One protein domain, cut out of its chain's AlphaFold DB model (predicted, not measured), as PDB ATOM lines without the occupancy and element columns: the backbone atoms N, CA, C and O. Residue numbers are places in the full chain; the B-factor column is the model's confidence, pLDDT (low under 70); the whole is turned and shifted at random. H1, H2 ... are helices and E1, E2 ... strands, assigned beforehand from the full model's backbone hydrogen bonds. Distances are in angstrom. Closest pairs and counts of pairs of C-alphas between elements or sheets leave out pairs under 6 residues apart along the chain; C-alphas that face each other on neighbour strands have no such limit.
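AT A GLANCE: This is residues 823 to 828 and 842 to 1000 of the 1157 residues of the protein "Hypothetical protein" of Brachionus calyciflorus (UniProt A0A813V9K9). With little regular structure, the chain winds in stacked turns: the parallel sheet E1 E3 E5 E6 E7 E8 forms one wall, with H2, E2 and E4 opposite. Four named helices and eight named strands hold 60 of 165 printed residues; the class is mixed. It is compact, radius of gyration of the C-alphas 15.6 A, spanning 45 by 33 by 24 A.

IN THESE COORDINATES: H1, residues 852-855, begins at C-alpha (42.216, -0.699, 79.305). Next are E1 861-863, E2 874-876, E3 885-887, E4 900-902, E5 912-914, H2 925-929, E6 932-939, H3 950-953, E7 961-968, 20.7 A long, H4 977-986 and E8 990-995, ending at (34.943, 32.919, 79.451).

HOW THE PARTS SIT: In neighbours E1 and E3, N 862 and O 885 are within hydrogen-bond range, 3.0 A. H4 only grazes the sheet, with residues 981 to 985. H4 has every O i to N i+4 pair within range; H2 has 0 of 1, but 2 of 2 O i to N i+3.

THE WHOLE: Residues 829 to 841 are cut out, a 19.9 A C-alpha gap; 55 printed residues are under pLDDT 70.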
ATOM      1  N   LEU A 823      29.366  -1.648  84.262       91.44
ATOM      2  CA  LEU A 823      29.733  -1.079  85.570       91.44
ATOM      3  C   LEU A 823      31.239  -0.789  85.684       91.44
ATOM      4  O   LEU A 823      31.635   0.186  86.321       91.44
ATOM      5  N   SER A 824      32.075  -1.617  85.052       91.31
ATOM      6  CA  SER A 824      33.524  -1.433  84.969       91.31
ATOM      7  C   SER A 824      34.078  -1.867  83.608       91.31
ATOM      8  O   SER A 824      33.497  -2.711  82.918       91.31
ATOM      9  N   LEU A 825      35.216  -1.288  83.221       90.50
ATOM     10  CA  LEU A 825      35.978  -1.663  82.027       90.50
ATOM     11  C   LEU A 825      37.301  -2.326  82.434       90.50
ATOM     12  O   LEU A 825      38.335  -1.675  82.572       90.50
ATOM     13  N   ASP A 826      37.231  -3.640  82.653       87.38
ATOM     14  CA  ASP A 826      38.279  -4.428  83.315       87.38
ATOM     15  C   ASP A 826      39.447  -4.867  82.420       87.38
ATOM     16  O   ASP A 826      40.582  -4.940  82.881       87.38
ATOM     17  N   LYS A 827      39.170  -5.231  81.163       85.56
ATOM     18  CA  LYS A 827      40.158  -5.708  80.178       85.56
ATOM     19  C   LYS A 827      39.677  -5.373  78.776       85.56
ATOM     20  O   LYS A 827      38.530  -5.666  78.459       85.56
ATOM     21  N   ALA A 828      40.546  -4.868  77.906       84.62
ATOM     22  CA  ALA A 828      40.193  -4.586  76.510       84.62
ATOM     23  C   ALA A 828      40.026  -5.828  75.614       84.62
ATOM     24  O   ALA A 828      39.616  -5.694  74.467       84.62
ATOM     25  N   ASP A 842      25.996   7.881  78.478       93.75
ATOM     26  CA  ASP A 842      24.727   7.682  79.211       93.75
ATOM     27  C   ASP A 842      24.691   6.392  80.082       93.75
ATOM     28  O   ASP A 842      23.614   5.855  80.350       93.75
ATOM     29  N   GLY A 843      25.845   5.863  80.510       93.12
ATOM     30  CA  GLY A 843      25.969   4.600  81.256       93.12
ATOM     31  C   GLY A 843      26.274   4.729  82.764       93.12
ATOM     32  O   GLY A 843      26.308   5.829  83.303       93.12
ATOM     33  N   PRO A 844      26.508   3.606  83.471       93.94
ATOM     34  CA  PRO A 844      26.917   3.584  84.874       93.94
ATOM     35  C   PRO A 844      28.360   3.069  85.060       93.94
ATOM     36  O   PRO A 844      28.614   2.315  85.995       93.94
ATOM     37  N   ILE A 845      29.316   3.419  84.186       93.25
ATOM     38  CA  ILE A 845      30.717   3.002  84.389       93.25
ATOM     39  C   ILE A 845      31.292   3.760  85.594       93.25
ATOM     40  O   ILE A 845      31.433   4.982  85.551       93.25
ATOM     41  N   TYR A 846      31.648   3.032  86.651       91.81
ATOM     42  CA  TYR A 846      32.284   3.566  87.861       91.81
ATOM     43  C   TYR A 846      33.817   3.522  87.785       91.81
ATOM     44  O   TYR A 846      34.492   4.432  88.271       91.81
ATOM     45  N   GLU A 847      34.368   2.478  87.157       90.12
ATOM     46  CA  GLU A 847      35.810   2.232  87.046       90.12
ATOM     47  C   GLU A 847      36.211   1.844  85.617       90.12
ATOM     48  O   GLU A 847      35.528   1.083  84.932       90.12
ATOM     49  N   ILE A 848      37.371   2.327  85.181       91.56
ATOM     50  CA  ILE A 848      38.066   1.856  83.982       91.56
ATOM     51  C   ILE A 848      39.465   1.475  84.437       91.56
ATOM     52  O   ILE A 848      40.122   2.283  85.098       91.56
ATOM     53  N   LYS A 849      39.910   0.255  84.122       90.88
ATOM     54  CA  LYS A 849      41.232  -0.201  84.549       90.88
ATOM     55  C   LYS A 849      42.338   0.477  83.758       90.88
ATOM     56  O   LYS A 849      42.176   0.862  82.600       90.88
ATOM     57  N   ARG A 850      43.472   0.620  84.438       87.69
ATOM     58  CA  ARG A 850      44.592   1.475  84.044       87.69
ATOM     59  C   ARG A 850      45.078   1.189  82.623       87.69
ATOM     60  O   ARG A 850      45.220   2.117  81.836       87.69
ATOM     61  N   ASP A 851      45.224  -0.085  82.286       89.31
ATOM     62  CA  ASP A 851      45.698  -0.591  81.001       89.31
ATOM     63  C   ASP A 851      44.603  -0.746  79.927       89.31
ATOM     64  O   ASP A 851      44.913  -1.160  78.810       89.31
ATOM     65  N   PHE A 852      43.335  -0.410  80.210       91.25
ATOM     66  CA  PHE A 852      42.216  -0.699  79.305       91.25
ATOM     67  C   PHE A 852      42.438  -0.139  77.894       91.25
ATOM     68  O   PHE A 852      42.344  -0.872  76.914       91.25
ATOM     69  N   PHE A 853      42.789   1.140  77.760       91.19
ATOM     70  CA  PHE A 853      42.938   1.746  76.435       91.19
ATOM     71  C   PHE A 853      44.244   1.363  75.713       91.19
ATOM     72  O   PHE A 853      44.325   1.516  74.497       91.19
ATOM     73  N   VAL A 854      45.242   0.790  76.400       89.12
ATOM     74  CA  VAL A 854      46.619   0.568  75.894       89.12
ATOM     75  C   VAL A 854      46.696  -0.222  74.574       89.12
ATOM     76  O   VAL A 854      47.685  -0.087  73.852       89.12
ATOM     77  N   LYS A 855      45.664  -1.007  74.229       89.31
ATOM     78  CA  LYS A 855      45.615  -1.891  73.047       89.31
ATOM     79  C   LYS A 855      45.018  -1.270  71.767       89.31
ATOM     80  O   LYS A 855      45.018  -1.942  70.737       89.31
ATOM     81  N   PHE A 856      44.502  -0.035  71.794       91.62
ATOM     82  CA  PHE A 856      43.794   0.568  70.647       91.62
ATOM     83  C   PHE A 856      44.634   1.610  69.890       91.62
ATOM     84  O   PHE A 856      44.390   2.810  69.961       91.62
ATOM     85  N   GLU A 857      45.610   1.152  69.109       90.81
ATOM     86  CA  GLU A 857      46.553   2.016  68.367       90.81
ATOM     87  C   GLU A 857      45.907   2.882  67.264       90.81
ATOM     88  O   GLU A 857      46.522   3.810  66.740       90.81
ATOM     89  N   ASN A 858      44.661   2.580  66.888       93.06
ATOM     90  CA  ASN A 858      43.914   3.308  65.862       93.06
ATOM     91  C   ASN A 858      42.926   4.343  66.427       93.06
ATOM     92  O   ASN A 858      42.321   5.069  65.638       93.06
ATOM     93  N   LEU A 859      42.770   4.417  67.753       94.19
ATOM     94  CA  LEU A 859      41.684   5.130  68.428       94.19
ATOM     95  C   LEU A 859      41.860   6.657  68.375       94.19
ATOM     96  O   LEU A 859      42.905   7.192  68.749       94.19
ATOM     97  N   LYS A 860      40.816   7.340  67.894       94.19
ATOM     98  CA  LYS A 860      40.757   8.786  67.627       94.19
ATOM     99  C   LYS A 860      39.784   9.530  68.527       94.19
ATOM    100  O   LYS A 860      40.024  10.688  68.845       94.19
ATOM    101  N   GLU A 861      38.694   8.879  68.913       94.88
ATOM    102  CA  GLU A 861      37.620   9.477  69.704       94.88
ATOM    103  C   GLU A 861      37.221   8.527  70.833       94.88
ATOM    104  O   GLU A 861      36.955   7.341  70.604       94.88
ATOM    105  N   ILE A 862      37.189   9.062  72.054       95.19
ATOM    106  CA  ILE A 862      36.728   8.373  73.259       95.19
ATOM    107  C   ILE A 862      35.677   9.254  73.931       95.19
ATOM    108  O   ILE A 862      36.013  10.264  74.552       95.19
ATOM    109  N   ASN A 863      34.411   8.848  73.851       95.00
ATOM    110  CA  ASN A 863      33.315   9.513  74.546       95.00
ATOM    111  C   ASN A 863      32.832   8.662  75.729       95.00
ATOM    112  O   ASN A 863      32.216   7.611  75.567       95.00
ATOM    113  N   LEU A 864      33.107   9.144  76.942       94.44
ATOM    114  CA  LEU A 864      32.716   8.547  78.227       94.44
ATOM    115  C   LEU A 864      31.665   9.404  78.953       94.44
ATOM    116  O   LEU A 864      31.485   9.305  80.169       94.44
ATOM    117  N   ARG A 865      30.976  10.277  78.213       94.44
ATOM    118  CA  ARG A 865      29.988  11.240  78.708       94.44
ATOM    119  C   ARG A 865      28.875  10.598  79.552       94.44
ATOM    120  O   ARG A 865      28.269   9.620  79.134       94.44
ATOM    121  N   ARG A 866      28.534  11.208  80.697       93.25
ATOM    122  CA  ARG A 866      27.450  10.765  81.604       93.25
ATOM    123  C   ARG A 866      27.596   9.312  82.073       93.25
ATOM    124  O   ARG A 866      26.642   8.548  81.987       93.25
ATOM    125  N   ASN A 867      28.787   8.962  82.569       94.50
ATOM    126  CA  ASN A 867      29.015   7.777  83.404       94.50
ATOM    127  C   ASN A 867      29.142   8.167  84.893       94.50
ATOM    128  O   ASN A 867      28.587   9.188  85.305       94.50
ATOM    129  N   HIS A 868      29.824   7.366  85.718       92.56
ATOM    130  CA  HIS A 868      29.994   7.560  87.168       92.56
ATOM    131  C   HIS A 868      31.470   7.434  87.610       92.56
ATOM    132  O   HIS A 868      31.772   6.996  88.724       92.56
ATOM    133  N   LEU A 869      32.395   7.816  86.721       90.44
ATOM    134  CA  LEU A 869      33.847   7.769  86.910       90.44
ATOM    135  C   LEU A 869      34.319   8.675  88.064       90.44
ATOM    136  O   LEU A 869      34.670   9.835  87.865       90.44
ATOM    137  N   GLY A 870      34.383   8.143  89.287       81.19
ATOM    138  CA  GLY A 870      34.822   8.911  90.460       81.19
ATOM    139  C   GLY A 870      36.330   9.208  90.483       81.19
ATOM    140  O   GLY A 870      36.734  10.343  90.759       81.19
ATOM    141  N   ILE A 871      37.153   8.184  90.208       71.00
ATOM    142  CA  ILE A 871      38.631   8.232  90.189       71.00
ATOM    143  C   ILE A 871      39.160   7.250  89.120       71.00
ATOM    144  O   ILE A 871      39.666   6.174  89.433       71.00
ATOM    145  N   SER A 872      39.028   7.585  87.834       63.38
ATOM    146  CA  SER A 872      39.488   6.713  86.742       63.38
ATOM    147  C   SER A 872      41.002   6.829  86.520       63.38
ATOM    148  O   SER A 872      41.461   7.775  85.875       63.38
ATOM    149  N   ARG A 873      41.787   5.865  87.025       76.12
ATOM    150  CA  ARG A 873      43.201   5.726  86.631       76.12
ATOM    151  C   ARG A 873      43.260   5.225  85.193       76.12
ATOM    152  O   ARG A 873      42.892   4.088  84.948       76.12
ATOM    153  N   LEU A 874      43.706   6.068  84.265       81.75
ATOM    154  CA  LEU A 874      43.719   5.797  82.826       81.75
ATOM    155  C   LEU A 874      45.129   5.980  82.278       81.75
ATOM    156  O   LEU A 874      45.675   7.076  82.379       81.75
ATOM    157  N   GLU A 875      45.706   4.943  81.671       85.31
ATOM    158  CA  GLU A 875      46.952   5.065  80.919       85.31
ATOM    159  C   GLU A 875      46.707   5.104  79.418       85.31
ATOM    160  O   GLU A 875      46.241   4.144  78.802       85.31
ATOM    161  N   PHE A 876      47.121   6.216  78.818       83.00
ATOM    162  CA  PHE A 876      47.261   6.336  77.378       83.00
ATOM    163  C   PHE A 876      48.720   6.056  77.011       83.00
ATOM    164  O   PHE A 876      49.647   6.774  77.407       83.00
ATOM    165  N   ASN A 877      48.920   4.955  76.288       77.81
ATOM    166  CA  ASN A 877      50.214   4.531  75.763       77.81
ATOM    167  C   ASN A 877      50.735   5.539  74.716       77.81
ATOM    168  O   ASN A 877      49.958   6.288  74.126       77.81
ATOM    169  N   SER A 878      52.035   5.519  74.405       74.56
ATOM    170  CA  SER A 878      52.630   6.391  73.377       74.56
ATOM    171  C   SER A 878      52.041   6.217  71.975       74.56
ATOM    172  O   SER A 878      52.269   7.057  71.114       74.56
ATOM    173  N   ASN A 879      51.288   5.143  71.744       73.19
ATOM    174  CA  ASN A 879      50.731   4.795  70.441       73.19
ATOM    175  C   ASN A 879      49.424   5.575  70.152       73.19
ATOM    176  O   ASN A 879      48.935   5.552  69.028       73.19
ATOM    177  N   PHE A 880      48.916   6.355  71.119       76.69
ATOM    178  CA  PHE A 880      47.769   7.274  70.993       76.69
ATOM    179  C   PHE A 880      48.060   8.559  70.183       76.69
ATOM    180  O   PHE A 880      47.468   9.608  70.415       76.69
ATOM    181  N   ILE A 881      48.931   8.479  69.173       77.50
ATOM    182  CA  ILE A 881      49.331   9.597  68.288       77.50
ATOM    183  C   ILE A 881      48.155  10.092  67.412       77.50
ATOM    184  O   ILE A 881      48.285  11.071  66.692       77.50
ATOM    185  N   ARG A 882      47.004   9.408  67.449       84.62
ATOM    186  CA  ARG A 882      45.802   9.707  66.653       84.62
ATOM    187  C   ARG A 882      44.605  10.193  67.478       84.62
ATOM    188  O   ARG A 882      43.540  10.373  66.895       84.62
ATOM    189  N   LEU A 883      44.745  10.357  68.798       86.12
ATOM    190  CA  LEU A 883      43.644  10.778  69.670       86.12
ATOM    191  C   LEU A 883      43.320  12.261  69.434       86.12
ATOM    192  O   LEU A 883      44.139  13.130  69.722       86.12
ATOM    193  N   ILE A 884      42.123  12.527  68.916       90.25
ATOM    194  CA  ILE A 884      41.624  13.857  68.549       90.25
ATOM    195  C   ILE A 884      40.565  14.339  69.547       90.25
ATOM    196  O   ILE A 884      40.553  15.525  69.854       90.25
ATOM    197  N   ASP A 885      39.712  13.463  70.089       90.00
ATOM    198  CA  ASP A 885      38.704  13.836  71.099       90.00
ATOM    199  C   ASP A 885      38.710  12.862  72.287       90.00
ATOM    200  O   ASP A 885      38.638  11.637  72.130       90.00
ATOM    201  N   LEU A 886      38.811  13.430  73.488       90.25
ATOM    202  CA  LEU A 886      38.731  12.746  74.770       90.25
ATOM    203  C   LEU A 886      37.670  13.431  75.654       90.25
ATOM    204  O   LEU A 886      37.950  14.369  76.412       90.25
ATOM    205  N   SER A 887      36.433  12.943  75.560       90.00
ATOM    206  CA  SER A 887      35.253  13.530  76.197       90.00
ATOM    207  C   SER A 887      34.830  12.771  77.458       90.00
ATOM    208  O   SER A 887      34.277  11.671  77.409       90.00
ATOM    209  N   PHE A 888      35.006  13.418  78.612       87.12
ATOM    210  CA  PHE A 888      34.461  13.019  79.916       87.12
ATOM    211  C   PHE A 888      33.261  13.888  80.332       87.12
ATOM    212  O   PHE A 888      32.908  13.944  81.517       87.12
ATOM    213  N   GLN A 889      32.643  14.599  79.382       81.50
ATOM    214  CA  GLN A 889      31.645  15.632  79.655       81.50
ATOM    215  C   GLN A 889      30.464  15.111  80.487       81.50
ATOM    216  O   GLN A 889      29.881  14.075  80.189       81.50
ATOM    217  N   SER A 890      30.011  15.913  81.446       64.06
ATOM    218  CA  SER A 890      28.797  15.767  82.258       64.06
ATOM    219  C   SER A 890      28.670  14.522  83.128       64.06
ATOM    220  O   SER A 890      28.771  13.394  82.665       64.06
ATOM    221  N   GLU A 891      28.339  14.762  84.397       80.56
ATOM    222  CA  GLU A 891      27.769  13.809  85.367       80.56
ATOM    223  C   GLU A 891      28.683  12.648  85.805       80.56
ATOM    224  O   GLU A 891      28.395  12.033  86.828       80.56
ATOM    225  N   ASN A 892      29.839  12.456  85.154       87.44
ATOM    226  CA  ASN A 892      30.881  11.490  85.526       87.44
ATOM    227  C   ASN A 892      31.301  11.555  87.001       87.44
ATOM    228  O   ASN A 892      31.574  10.531  87.616       87.44
ATOM    229  N   GLY A 893      31.323  12.750  87.593       88.19
ATOM    230  CA  GLY A 893      31.612  12.905  89.018       88.19
ATOM    231  C   GLY A 893      33.100  12.851  89.373       88.19
ATOM    232  O   GLY A 893      33.413  12.820  90.566       88.19
ATOM    233  N   LEU A 894      33.990  12.900  88.370       87.75
ATOM    234  CA  LEU A 894      35.447  12.960  88.521       87.75
ATOM    235  C   LEU A 894      35.832  14.041  89.535       87.75
ATOM    236  O   LEU A 894      35.547  15.220  89.311       87.75
ATOM    237  N   ARG A 895      36.484  13.646  90.638       85.62
ATOM    238  CA  ARG A 895      36.952  14.578  91.689       85.62
ATOM    239  C   ARG A 895      38.432  14.939  91.571       85.62
ATOM    240  O   ARG A 895      38.821  16.054  91.917       85.62
ATOM    241  N   TYR A 896      39.239  14.002  91.076       80.75
ATOM    242  CA  TYR A 896      40.698  14.090  90.999       80.75
ATOM    243  C   TYR A 896      41.158  13.683  89.599       80.75
ATOM    244  O   TYR A 896      40.873  12.567  89.165       80.75
ATOM    245  N   MET A 897      41.872  14.567  88.896       69.12
ATOM    246  CA  MET A 897      42.407  14.264  87.563       69.12
ATOM    247  C   MET A 897      43.779  13.566  87.582       69.12
ATOM    248  O   MET A 897      44.182  13.052  86.541       69.12
ATOM    249  N   ASP A 898      44.489  13.496  88.721       66.00
ATOM    250  CA  ASP A 898      45.842  12.887  88.852       66.00
ATOM    251  C   ASP A 898      45.925  11.410  88.426       66.00
ATOM    252  O   ASP A 898      46.993  10.802  88.378       66.00
ATOM    253  N   ALA A 899      44.772  10.820  88.140       61.53
ATOM    254  CA  ALA A 899      44.589   9.465  87.681       61.53
ATOM    255  C   ALA A 899      44.831   9.297  86.158       61.53
ATOM    256  O   ALA A 899      45.129   8.187  85.721       61.53
ATOM    257  N   ILE A 900      44.746  10.361  85.346       72.50
ATOM    258  CA  ILE A 900      44.965  10.287  83.890       72.50
ATOM    259  C   ILE A 900      46.457  10.467  83.580       72.50
ATOM    260  O   ILE A 900      47.034  11.526  83.832       72.50
ATOM    261  N   TYR A 901      47.080   9.430  83.016       77.44
ATOM    262  CA  TYR A 901      48.515   9.360  82.768       77.44
ATOM    263  C   TYR A 901      48.843   9.125  81.287       77.44
ATOM    264  O   TYR A 901      48.483   8.106  80.695       77.44
ATOM    265  N   PHE A 902      49.583  10.065  80.701       77.25
ATOM    266  CA  PHE A 902      50.098   9.987  79.335       77.25
ATOM    267  C   PHE A 902      51.561   9.526  79.368       77.25
ATOM    268  O   PHE A 902      52.412  10.178  79.979       77.25
ATOM    269  N   HIS A 903      51.863   8.380  78.747       67.44
ATOM    270  CA  HIS A 903      53.182   7.737  78.881       67.44
ATOM    271  C   HIS A 903      54.327   8.484  78.194       67.44
ATOM    272  O   HIS A 903      55.454   8.478  78.691       67.44
ATOM    273  N   LYS A 904      54.045   9.133  77.062       67.00
ATOM    274  CA  LYS A 904      54.958  10.009  76.310       67.00
ATOM    275  C   LYS A 904      54.146  11.159  75.706       67.00
ATOM    276  O   LYS A 904      52.920  11.146  75.799       67.00
ATOM    277  N   ASN A 905      54.826  12.108  75.060       62.53
ATOM    278  CA  ASN A 905      54.191  13.198  74.317       62.53
ATOM    279  C   ASN A 905      53.159  12.648  73.311       62.53
ATOM    280  O   ASN A 905      53.552  12.160  72.251       62.53
ATOM    281  N   ILE A 906      51.860  12.761  73.606       67.50
ATOM    282  CA  ILE A 906      50.851  12.742  72.542       67.50
ATOM    283  C   ILE A 906      51.051  14.040  71.763       67.50
ATOM    284  O   ILE A 906      51.063  15.128  72.341       67.50
ATOM    285  N   SER A 907      51.312  13.898  70.468       56.53
ATOM    286  CA  SER A 907      51.780  14.979  69.600       56.53
ATOM    287  C   SER A 907      50.804  15.315  68.473       56.53
ATOM    288  O   SER A 907      51.223  15.927  67.493       56.53
ATOM    289  N   ASP A 908      49.537  14.897  68.571       75.88
ATOM    290  CA  ASP A 908      48.500  15.392  67.664       75.88
ATOM    291  C   ASP A 908      48.118  16.822  68.093       75.88
ATOM    292  O   ASP A 908      47.596  17.002  69.197       75.88
ATOM    293  N   PRO A 909      48.355  17.852  67.256       73.88
ATOM    294  CA  PRO A 909      48.035  19.238  67.588       73.88
ATOM    295  C   PRO A 909      46.525  19.542  67.545       73.88
ATOM    296  O   PRO A 909      46.134  20.707  67.516       73.88
ATOM    297  N   LYS A 910      45.663  18.518  67.463       86.69
ATOM    298  CA  LYS A 910      44.198  18.639  67.429       86.69
ATOM    299  C   LYS A 910      43.495  18.045  68.645       86.69
ATOM    300  O   LYS A 910      42.270  18.101  68.683       86.69
ATOM    301  N   LEU A 911      44.233  17.523  69.631       89.19
ATOM    302  CA  LEU A 911      43.652  16.904  70.825       89.19
ATOM    303  C   LEU A 911      42.718  17.877  71.571       89.19
ATOM    304  O   LEU A 911      43.154  18.873  72.157       89.19
ATOM    305  N   LEU A 912      41.429  17.549  71.555       90.19
ATOM    306  CA  LEU A 912      40.363  18.137  72.349       90.19
ATOM    307  C   LEU A 912      40.159  17.294  73.607       90.19
ATOM    308  O   LEU A 912      40.046  16.071  73.537       90.19
ATOM    309  N   ILE A 913      40.085  17.948  74.766       90.38
ATOM    310  CA  ILE A 913      39.798  17.293  76.043       90.38
ATOM    311  C   ILE A 913      38.656  18.033  76.740       90.38
ATOM    312  O   ILE A 913      38.726  19.242  76.978       90.38
ATOM    313  N   ASN A 914      37.587  17.305  77.069       91.31
ATOM    314  CA  ASN A 914      36.347  17.889  77.575       91.31
ATOM    315  C   ASN A 914      35.963  17.311  78.943       91.31
ATOM    316  O   ASN A 914      35.487  16.181  79.051       91.31
ATOM    317  N   PHE A 915      36.137  18.122  79.989       90.62
ATOM    318  CA  PHE A 915      35.803  17.813  81.383       90.62
ATOM    319  C   PHE A 915      34.631  18.653  81.924       90.62
ATOM    320  O   PHE A 915      34.395  18.663  83.136       90.62
ATOM    321  N   ASP A 916      33.878  19.344  81.061       89.94
ATOM    322  CA  ASP A 916      32.683  20.115  81.438       89.94
ATOM    323  C   ASP A 916      31.724  19.303  82.331       89.94
ATOM    324  O   ASP A 916      31.544  18.105  82.117       89.94
ATOM    325  N   ARG A 917      31.097  19.946  83.326       90.12
ATOM    326  CA  ARG A 917      30.116  19.342  84.256       90.12
ATOM    327  C   ARG A 917      30.642  18.136  85.061       90.12
ATOM    328  O   ARG A 917      29.937  17.136  85.221       90.12
ATOM    329  N   ASN A 918      31.861  18.245  85.594       90.44
ATOM    330  CA  ASN A 918      32.460  17.294  86.544       90.44
ATOM    331  C   ASN A 918      32.580  17.897  87.962       90.44
ATOM    332  O   ASN A 918      31.914  18.881  88.281       90.44
ATOM    333  N   ARG A 919      33.357  17.278  88.863       88.88
ATOM    334  CA  ARG A 919      33.604  17.770  90.233       88.88
ATOM    335  C   ARG A 919      35.095  17.968  90.507       88.88
ATOM    336  O   ARG A 919      35.551  17.740  91.627       88.88
ATOM    337  N   VAL A 920      35.868  18.314  89.478       85.56
ATOM    338  CA  VAL A 920      37.329  18.321  89.559       85.56
ATOM    339  C   VAL A 920      37.779  19.403  90.529       85.56
ATOM    340  O   VAL A 920      37.552  20.586  90.301       85.56
ATOM    341  N   ARG A 921      38.443  18.988  91.610       83.31
ATOM    342  CA  ARG A 921      38.983  19.900  92.628       83.31
ATOM    343  C   ARG A 921      40.413  20.338  92.327       83.31
ATOM    344  O   ARG A 921      40.783  21.444  92.709       83.31
ATOM    345  N   TYR A 922      41.172  19.487  91.635       79.56
ATOM    346  CA  TYR A 922      42.600  19.645  91.357       79.56
ATOM    347  C   TYR A 922      42.923  19.287  89.903       79.56
ATOM    348  O   TYR A 922      42.500  18.237  89.410       79.56
ATOM    349  N   PHE A 923      43.705  20.142  89.240       73.75
ATOM    350  CA  PHE A 923      44.306  19.847  87.940       73.75
ATOM    351  C   PHE A 923      45.563  18.988  88.109       73.75
ATOM    352  O   PHE A 923      46.324  19.215  89.053       73.75
ATOM    353  N   PRO A 924      45.816  18.019  87.214       69.88
ATOM    354  CA  PRO A 924      46.879  17.057  87.421       69.88
ATOM    355  C   PRO A 924      48.213  17.635  86.959       69.88
ATOM    356  O   PRO A 924      48.312  18.197  85.864       69.88
ATOM    357  N   ARG A 925      49.284  17.391  87.722       69.94
ATOM    358  CA  ARG A 925      50.657  17.742  87.291       69.94
ATOM    359  C   ARG A 925      51.040  17.090  85.946       69.94
ATOM    360  O   ARG A 925      51.924  17.570  85.247       69.94
ATOM    361  N   ILE A 926      50.373  15.993  85.577       65.25
ATOM    362  CA  ILE A 926      50.698  15.150  84.416       65.25
ATOM    363  C   ILE A 926      50.312  15.794  83.067       65.25
ATOM    364  O   ILE A 926      50.841  15.375  82.037       65.25
ATOM    365  N   LEU A 927      49.488  16.855  83.042       67.06
ATOM    366  CA  LEU A 927      49.228  17.614  81.802       67.06
ATOM    367  C   LEU A 927      50.517  18.160  81.164       67.06
ATOM    368  O   LEU A 927      50.565  18.293  79.947       67.06
ATOM    369  N   GLY A 928      51.588  18.366  81.943       63.53
ATOM    370  CA  GLY A 928      52.911  18.747  81.432       63.53
ATOM    371  C   GLY A 928      53.580  17.752  80.478       63.53
ATOM    372  O   GLY A 928      54.586  18.094  79.868       63.53
ATOM    373  N   LYS A 929      53.033  16.540  80.314       71.50
ATOM    374  CA  LYS A 929      53.470  15.576  79.287       71.50
ATOM    375  C   LYS A 929      52.733  15.721  77.949       71.50
ATOM    376  O   LYS A 929      53.060  15.012  77.000       71.50
ATOM    377  N   LEU A 930      51.752  16.620  77.853       77.81
ATOM    378  CA  LEU A 930      51.113  17.015  76.599       77.81
ATOM    379  C   LEU A 930      51.755  18.319  76.117       77.81
ATOM    380  O   LEU A 930      51.646  19.349  76.772       77.81
ATOM    381  N   ARG A 931      52.429  18.287  74.963       80.00
ATOM    382  CA  ARG A 931      53.089  19.486  74.406       80.00
ATOM    383  C   ARG A 931      52.110  20.462  73.765       80.00
ATOM    384  O   ARG A 931      52.381  21.656  73.707       80.00
ATOM    385  N   HIS A 932      50.985  19.956  73.274       81.75
ATOM    386  CA  HIS A 932      49.962  20.745  72.604       81.75
ATOM    387  C   HIS A 932      48.577  20.185  72.936       81.75
ATOM    388  O   HIS A 932      48.402  18.969  73.007       81.75
ATOM    389  N   ILE A 933      47.620  21.075  73.189       85.12
ATOM    390  CA  ILE A 933      46.207  20.757  73.401       85.12
ATOM    391  C   ILE A 933      45.407  21.783  72.599       85.12
ATOM    392  O   ILE A 933      45.464  22.983  72.872       85.12
ATOM    393  N   TYR A 934      44.642  21.334  71.610       88.31
ATOM    394  CA  TYR A 934      43.894  22.242  70.743       88.31
ATOM    395  C   TYR A 934      42.743  22.927  71.481       88.31
ATOM    396  O   TYR A 934      42.483  24.121  71.300       88.31
ATOM    397  N   TYR A 935      42.043  22.170  72.323       87.75
ATOM    398  CA  TYR A 935      40.850  22.649  73.005       87.75
ATOM    399  C   TYR A 935      40.686  21.960  74.358       87.75
ATOM    400  O   TYR A 935      40.635  20.734  74.435       87.75
ATOM    401  N   TYR A 936      40.595  22.742  75.429       87.81
ATOM    402  CA  TYR A 936      40.499  22.238  76.795       87.81
ATOM    403  C   TYR A 936      39.297  22.873  77.503       87.81
ATOM    404  O   TYR A 936      39.318  24.054  77.859       87.81
ATOM    405  N   LYS A 937      38.224  22.093  77.676       88.56
ATOM    406  CA  LYS A 937      36.940  22.573  78.213       88.56
ATOM    407  C   LYS A 937      36.740  22.126  79.656       88.56
ATOM    408  O   LYS A 937      36.631  20.929  79.926       88.56
ATOM    409  N   VAL A 938      36.605  23.085  80.573       86.38
ATOM    410  CA  VAL A 938      36.286  22.842  81.992       86.38
ATOM    411  C   VAL A 938      35.135  23.747  82.429       86.38
ATOM    412  O   VAL A 938      35.252  24.619  83.290       86.38
ATOM    413  N   GLY A 939      33.978  23.538  81.806       82.31
ATOM    414  CA  GLY A 939      32.736  24.166  82.241       82.31
ATOM    415  C   GLY A 939      32.170  23.568  83.532       82.31
ATOM    416  O   GLY A 939      32.446  22.418  83.876       82.31
ATOM    417  N   HIS A 940      31.362  24.358  84.241       81.12
ATOM    418  CA  HIS A 940      30.350  23.927  85.208       81.12
ATOM    419  C   HIS A 940      30.792  22.868  86.235       81.12
ATOM    420  O   HIS A 940      30.084  21.884  86.452       81.12
ATOM    421  N   GLN A 941      31.950  23.040  86.876       80.44
ATOM    422  CA  GLN A 941      32.338  22.135  87.962       80.44
ATOM    423  C   GLN A 941      31.409  22.334  89.174       80.44
ATOM    424  O   GLN A 941      31.130  23.466  89.560       80.44
ATOM    425  N   PHE A 942      30.907  21.244  89.764       58.62
ATOM    426  CA  PHE A 942      29.931  21.320  90.871       58.62
ATOM    427  C   PHE A 942      30.551  21.623  92.247       58.62
ATOM    428  O   PHE A 942      29.828  21.966  93.180       58.62
ATOM    429  N   ASP A 943      31.873  21.497  92.374       67.69
ATOM    430  CA  ASP A 943      32.636  21.765  93.594       67.69
ATOM    431  C   ASP A 943      33.547  22.988  93.355       67.69
ATOM    432  O   ASP A 943      34.034  23.183  92.240       67.69
ATOM    433  N   GLN A 944      33.826  23.795  94.390       60.69
ATOM    434  CA  GLN A 944      34.774  24.915  94.275       60.69
ATOM    435  C   GLN A 944      36.173  24.402  93.901       60.69
ATOM    436  O   GLN A 944      36.809  23.686  94.678       60.69
ATOM    437  N   VAL A 945      36.660  24.785  92.719       57.44
ATOM    438  CA  VAL A 945      37.945  24.310  92.196       57.44
ATOM    439  C   VAL A 945      39.096  25.010  92.923       57.44
ATOM    440  O   VAL A 945      39.306  26.215  92.768       57.44
ATOM    441  N   GLN A 946      39.887  24.258  93.690       57.78
ATOM    442  CA  GLN A 946      41.132  24.752  94.285       57.78
ATOM    443  C   GLN A 946      42.254  24.625  93.250       57.78
ATOM    444  O   GLN A 946      43.135  23.779  93.361       57.78
ATOM    445  N   LEU A 947      42.184  25.464  92.208       55.47
ATOM    446  CA  LEU A 947      42.949  25.322  90.961       55.47
ATOM    447  C   LEU A 947      44.469  25.144  91.121       55.47
ATOM    448  O   LEU A 947      45.103  24.657  90.188       55.47
ATOM    449  N   ILE A 948      45.067  25.609  92.223       53.50
ATOM    450  CA  ILE A 948      46.479  26.002  92.245       53.50
ATOM    451  C   ILE A 948      47.193  25.493  93.491       53.50
ATOM    452  O   ILE A 948      47.213  26.139  94.539       53.50
ATOM    453  N   ASN A 949      47.876  24.366  93.322       49.91
ATOM    454  CA  ASN A 949      49.110  24.124  94.051       49.91
ATOM    455  C   ASN A 949      50.271  24.793  93.279       49.91
ATOM    456  O   ASN A 949      50.262  24.807  92.047       49.91
ATOM    457  N   ARG A 950      51.262  25.361  93.981       53.25
ATOM    458  CA  ARG A 950      52.352  26.167  93.379       53.25
ATOM    459  C   ARG A 950      53.189  25.400  92.351       53.25
ATOM    460  O   ARG A 950      53.752  26.005  91.443       53.25
ATOM    461  N   ASP A 951      53.227  24.079  92.471       49.78
ATOM    462  CA  ASP A 951      54.051  23.188  91.650       49.78
ATOM    463  C   ASP A 951      53.620  23.115  90.174       49.78
ATOM    464  O   ASP A 951      54.349  22.559  89.360       49.78
ATOM    465  N   PHE A 952      52.461  23.676  89.801       51.78
ATOM    466  CA  PHE A 952      51.972  23.676  88.412       51.78
ATOM    467  C   PHE A 952      52.870  24.474  87.442       51.78
ATOM    468  O   PHE A 952      52.766  24.314  86.231       51.78
ATOM    469  N   ILE A 953      53.752  25.331  87.972       46.38
ATOM    470  CA  ILE A 953      54.657  26.197  87.198       46.38
ATOM    471  C   ILE A 953      55.994  25.494  86.871       46.38
ATOM    472  O   ILE A 953      56.672  25.876  85.922       46.38
ATOM    473  N   TYR A 954      56.368  24.438  87.606       43.56
ATOM    474  CA  TYR A 954      57.652  23.745  87.438       43.56
ATOM    475  C   TYR A 954      57.497  22.434  86.656       43.56
ATOM    476  O   TYR A 954      57.460  21.343  87.225       43.56
ATOM    477  N   LEU A 955      57.433  22.555  85.329       48.31
ATOM    478  CA  LEU A 955      57.442  21.432  84.388       48.31
ATOM    479  C   LEU A 955      58.807  21.343  83.691       48.31
ATOM    480  O   LEU A 955      59.253  22.297  83.060       48.31
ATOM    481  N   SER A 956      59.475  20.194  83.809       41.06
ATOM    482  CA  SER A 956      60.864  19.988  83.360       41.06
ATOM    483  C   SER A 956      61.048  19.862  81.844       41.06
ATOM    484  O   SER A 956      62.163  20.022  81.352       41.06
ATOM    485  N   ASP A 957      59.976  19.570  81.102       53.66
ATOM    486  CA  ASP A 957      60.059  18.987  79.753       53.66
ATOM    487  C   ASP A 957      59.664  19.973  78.623       53.66
ATOM    488  O   ASP A 957      59.595  19.587  77.448       53.66
ATOM    489  N   GLY A 958      59.419  21.242  78.978       58.75
ATOM    490  CA  GLY A 958      59.000  22.337  78.090       58.75
ATOM    491  C   GLY A 958      57.578  22.860  78.370       58.75
ATOM    492  O   GLY A 958      56.825  22.234  79.118       58.75
ATOM    493  N   PRO A 959      57.188  24.016  77.793       64.81
ATOM    494  CA  PRO A 959      55.857  24.587  77.987       64.81
ATOM    495  C   PRO A 959      54.772  23.782  77.252       64.81
ATOM    496  O   PRO A 959      54.926  23.429  76.082       64.81
ATOM    497  N   ILE A 960      53.644  23.556  77.930       74.62
ATOM    498  CA  ILE A 960      52.380  23.146  77.297       74.62
ATOM    499  C   ILE A 960      51.880  24.321  76.450       74.62
ATOM    500  O   ILE A 960      51.907  25.456  76.920       74.62
ATOM    501  N   VAL A 961      51.350  24.063  75.254       77.19
ATOM    502  CA  VAL A 961      50.572  25.054  74.495       77.19
ATOM    503  C   VAL A 961      49.113  24.612  74.412       77.19
ATOM    504  O   VAL A 961      48.789  23.666  73.696       77.19
ATOM    505  N   ILE A 962      48.223  25.308  75.121       82.31
ATOM    506  CA  ILE A 962      46.770  25.152  74.994       82.31
ATOM    507  C   ILE A 962      46.253  26.233  74.041       82.31
ATOM    508  O   ILE A 962      46.354  27.424  74.336       82.31
ATOM    509  N   GLU A 963      45.690  25.863  72.892       83.00
ATOM    510  CA  GLU A 963      45.230  26.881  71.935       83.00
ATOM    511  C   GLU A 963      43.929  27.548  72.376       83.00
ATOM    512  O   GLU A 963      43.782  28.757  72.214       83.00
ATOM    513  N   ASN A 964      43.011  26.792  72.980       83.81
ATOM    514  CA  ASN A 964      41.726  27.303  73.450       83.81
ATOM    515  C   ASN A 964      41.376  26.697  74.817       83.81
ATOM    516  O   ASN A 964      41.224  25.481  74.933       83.81
ATOM    517  N   PHE A 965      41.221  27.536  75.841       86.06
ATOM    518  CA  PHE A 965      40.813  27.136  77.193       86.06
ATOM    519  C   PHE A 965      39.439  27.736  77.516       86.06
ATOM    520  O   PHE A 965      39.275  28.955  77.467       86.06
ATOM    521  N   GLU A 966      38.445  26.906  77.837       85.81
ATOM    522  CA  GLU A 966      37.053  27.348  78.009       85.81
ATOM    523  C   GLU A 966      36.513  27.055  79.418       85.81
ATOM    524  O   GLU A 966      36.558  25.914  79.891       85.81
ATOM    525  N   ILE A 967      35.970  28.089  80.077       83.19
ATOM    526  CA  ILE A 967      35.508  28.045  81.476       83.19
ATOM    527  C   ILE A 967      34.065  28.551  81.593       83.19
ATOM    528  O   ILE A 967      33.737  29.657  81.159       83.19
ATOM    529  N   TYR A 968      33.222  27.771  82.274       73.12
ATOM    530  CA  TYR A 968      31.855  28.149  82.660       73.12
ATOM    531  C   TYR A 968      31.672  28.058  84.180       73.12
ATOM    532  O   TYR A 968      31.049  27.120  84.679       73.12
ATOM    533  N   ASP A 969      32.192  29.020  84.936       67.81
ATOM    534  CA  ASP A 969      31.882  29.141  86.363       67.81
ATOM    535  C   ASP A 969      31.676  30.611  86.757       67.81
ATOM    536  O   ASP A 969      32.471  31.485  86.419       67.81
ATOM    537  N   GLN A 970      30.579  30.874  87.471       60.50
ATOM    538  CA  GLN A 970      30.222  32.197  87.988       60.50
ATOM    539  C   GLN A 970      31.047  32.570  89.234       60.50
ATOM    540  O   GLN A 970      31.122  33.748  89.580       60.50
ATOM    541  N   HIS A 971      31.683  31.596  89.898       58.94
ATOM    542  CA  HIS A 971      32.504  31.807  91.092       58.94
ATOM    543  C   HIS A 971      34.005  31.986  90.799       58.94
ATOM    544  O   HIS A 971      34.700  32.615  91.597       58.94
ATOM    545  N   PHE A 972      34.497  31.520  89.646       57.97
ATOM    546  CA  PHE A 972      35.903  31.622  89.220       57.97
ATOM    547  C   PHE A 972      36.473  33.053  89.283       57.97
ATOM    548  O   PHE A 972      37.627  33.251  89.658       57.97
ATOM    549  N   LEU A 973      35.651  34.060  88.969       52.66
ATOM    550  CA  LEU A 973      36.035  35.479  88.940       52.66
ATOM    551  C   LEU A 973      36.160  36.143  90.329       52.66
ATOM    552  O   LEU A 973      36.511  37.317  90.405       52.66
ATOM    553  N   LEU A 974      35.862  35.436  91.426       46.94
ATOM    554  CA  LEU A 974      35.730  36.027  92.769       46.94
ATOM    555  C   LEU A 974      36.900  35.728  93.728       46.94
ATOM    556  O   LEU A 974      36.781  35.994  94.925       46.94
ATOM    557  N   ASN A 975      38.022  35.156  93.266       49.97
ATOM    558  CA  ASN A 975      39.125  34.786  94.167       49.97
ATOM    559  C   ASN A 975      40.526  34.749  93.512       49.97
ATOM    560  O   ASN A 975      40.681  34.968  92.312       49.97
ATOM    561  N   LYS A 976      41.557  34.438  94.318       48.38
ATOM    562  CA  LYS A 976      43.007  34.437  93.997       48.38
ATOM    563  C   LYS A 976      43.458  33.608  92.775       48.38
ATOM    564  O   LYS A 976      44.640  33.625  92.433       48.38
ATOM    565  N   SER A 977      42.562  32.874  92.121       54.16
ATOM    566  CA  SER A 977      42.860  32.101  90.910       54.16
ATOM    567  C   SER A 977      43.211  32.997  89.714       54.16
ATOM    568  O   SER A 977      44.064  32.627  88.912       54.16
ATOM    569  N   TYR A 978      42.607  34.189  89.616       60.16
ATOM    570  CA  TYR A 978      42.744  35.070  88.449       60.16
ATOM    571  C   TYR A 978      44.191  35.521  88.176       60.16
ATOM    572  O   TYR A 978      44.650  35.432  87.043       60.16
ATOM    573  N   THR A 979      44.946  35.931  89.203       57.97
ATOM    574  CA  THR A 979      46.331  36.422  89.032       57.97
ATOM    575  C   THR A 979      47.273  35.359  88.474       57.97
ATOM    576  O   THR A 979      48.114  35.655  87.638       57.97
ATOM    577  N   HIS A 980      47.112  34.109  88.899       62.34
ATOM    578  CA  HIS A 980      47.903  32.990  88.394       62.34
ATOM    579  C   HIS A 980      47.462  32.558  86.987       62.34
ATOM    580  O   HIS A 980      48.278  32.091  86.199       62.34
ATOM    581  N   PHE A 981      46.175  32.710  86.665       66.44
ATOM    582  CA  PHE A 981      45.662  32.444  85.325       66.44
ATOM    583  C   PHE A 981      46.157  33.496  84.319       66.44
ATOM    584  O   PHE A 981      46.486  33.146  83.189       66.44
ATOM    585  N   GLN A 982      46.325  34.751  84.756       66.81
ATOM    586  CA  GLN A 982      47.058  35.765  83.998       66.81
ATOM    587  C   GLN A 982      48.517  35.342  83.767       66.81
ATOM    588  O   GLN A 982      48.966  35.376  82.631       66.81
ATOM    589  N   CYS A 983      49.222  34.803  84.773       65.62
ATOM    590  CA  CYS A 983      50.574  34.274  84.548       65.62
ATOM    591  C   CYS A 983      50.620  33.175  83.464       65.62
ATOM    592  O   CYS A 983      51.573  33.128  82.695       65.62
ATOM    593  N   LEU A 984      49.608  32.302  83.357       70.38
ATOM    594  CA  LEU A 984      49.551  31.284  82.289       70.38
ATOM    595  C   LEU A 984      49.350  31.892  80.886       70.38
ATOM    596  O   LEU A 984      49.838  31.321  79.909       70.38
ATOM    597  N   LEU A 985      48.677  33.042  80.781       72.88
ATOM    598  CA  LEU A 985      48.632  33.843  79.551       72.88
ATOM    599  C   LEU A 985      49.992  34.500  79.270       72.88
ATOM    600  O   LEU A 985      50.499  34.390  78.158       72.88
ATOM    601  N   ASP A 986      50.604  35.122  80.281       69.25
ATOM    602  CA  ASP A 986      51.874  35.853  80.162       69.25
ATOM    603  C   ASP A 986      53.054  34.930  79.783       69.25
ATOM    604  O   ASP A 986      53.948  35.332  79.041       69.25
ATOM    605  N   TYR A 987      53.038  33.670  80.240       69.88
ATOM    606  CA  TYR A 987      53.990  32.623  79.837       69.88
ATOM    607  C   TYR A 987      53.641  31.944  78.495       69.88
ATOM    608  O   TYR A 987      54.332  31.010  78.085       69.88
ATOM    609  N   GLY A 988      52.573  32.362  77.804       74.06
ATOM    610  CA  GLY A 988      52.155  31.798  76.514       74.06
ATOM    611  C   GLY A 988      51.617  30.360  76.573       74.06
ATOM    612  O   GLY A 988      51.476  29.719  75.530       74.06
ATOM    613  N   VAL A 989      51.306  29.850  77.771       76.88
ATOM    614  CA  VAL A 989      50.799  28.482  77.998       76.88
ATOM    615  C   VAL A 989      49.375  28.323  77.455       76.88
ATOM    616  O   VAL A 989      48.974  27.229  77.058       76.88
ATOM    617  N   ILE A 990      48.610  29.416  77.404       80.00
ATOM    618  CA  ILE A 990      47.268  29.469  76.820       80.00
ATOM    619  C   ILE A 990      47.232  30.577  75.758       80.00
ATOM    620  O   ILE A 990      47.588  31.712  76.055       80.00
ATOM    621  N   LYS A 991      46.782  30.274  74.530       80.75
ATOM    622  CA  LYS A 991      46.625  31.286  73.461       80.75
ATOM    623  C   LYS A 991      45.308  32.056  73.585       80.75
ATOM    624  O   LYS A 991      45.317  33.281  73.682       80.75
ATOM    625  N   ASN A 992      44.184  31.336  73.585       80.88
ATOM    626  CA  ASN A 992      42.837  31.901  73.659       80.88
ATOM    627  C   ASN A 992      42.124  31.433  74.932       80.88
ATOM    628  O   ASN A 992      42.144  30.246  75.268       80.88
ATOM    629  N   VAL A 993      41.418  32.351  75.594       83.31
ATOM    630  CA  VAL A 993      40.580  32.054  76.763       83.31
ATOM    631  C   VAL A 993      39.141  32.441  76.452       83.31
ATOM    632  O   VAL A 993      38.852  33.592  76.125       83.31
ATOM    633  N   ILE A 994      38.236  31.475  76.581       81.00
ATOM    634  CA  ILE A 994      36.803  31.634  76.346       81.00
ATOM    635  C   ILE A 994      36.106  31.602  77.713       81.00
ATOM    636  O   ILE A 994      35.977  30.549  78.340       81.00
ATOM    637  N   LEU A 995      35.688  32.776  78.197       78.81
ATOM    638  CA  LEU A 995      34.943  32.919  79.451       78.81
ATOM    639  C   LEU A 995      33.448  33.029  79.152       78.81
ATOM    640  O   LEU A 995      32.998  33.985  78.522       78.81
ATOM    641  N   THR A 996      32.667  32.061  79.627       64.06
ATOM    642  CA  THR A 996      31.243  31.933  79.285       64.06
ATOM    643  C   THR A 996      30.385  31.784  80.539       64.06
ATOM    644  O   THR A 996      30.173  30.686  81.053       64.06
ATOM    645  N   GLY A 997      29.849  32.900  81.038       59.41
ATOM    646  CA  GLY A 997      29.005  32.914  82.234       59.41
ATOM    647  C   GLY A 997      28.154  34.178  82.366       59.41
ATOM    648  O   GLY A 997      28.517  35.243  81.882       59.41
ATOM    649  N   GLN A 998      27.011  34.054  83.045       45.19
ATOM    650  CA  GLN A 998      26.171  35.193  83.423       45.19
ATOM    651  C   GLN A 998      26.643  35.765  84.764       45.19
ATOM    652  O   GLN A 998      26.521  35.105  85.796       45.19
ATOM    653  N   THR A 999      27.134  37.001  84.771       41.38
ATOM    654  CA  THR A 999      27.430  37.741  86.003       41.38
ATOM    655  C   THR A 999      26.151  38.329  86.602       41.38
ATOM    656  O   THR A 999      25.453  39.100  85.947       41.38
ATOM    657  N   LYS A1000      25.851  38.015  87.868       38.53
ATOM    658  CA  LYS A1000      24.839  38.735  88.662       38.53
ATOM    659  C   LYS A1000      25.539  39.810  89.492       38.53
ATOM    660  O   LYS A1000      26.302  39.474  90.390       38.53
TER     661      LYS A1000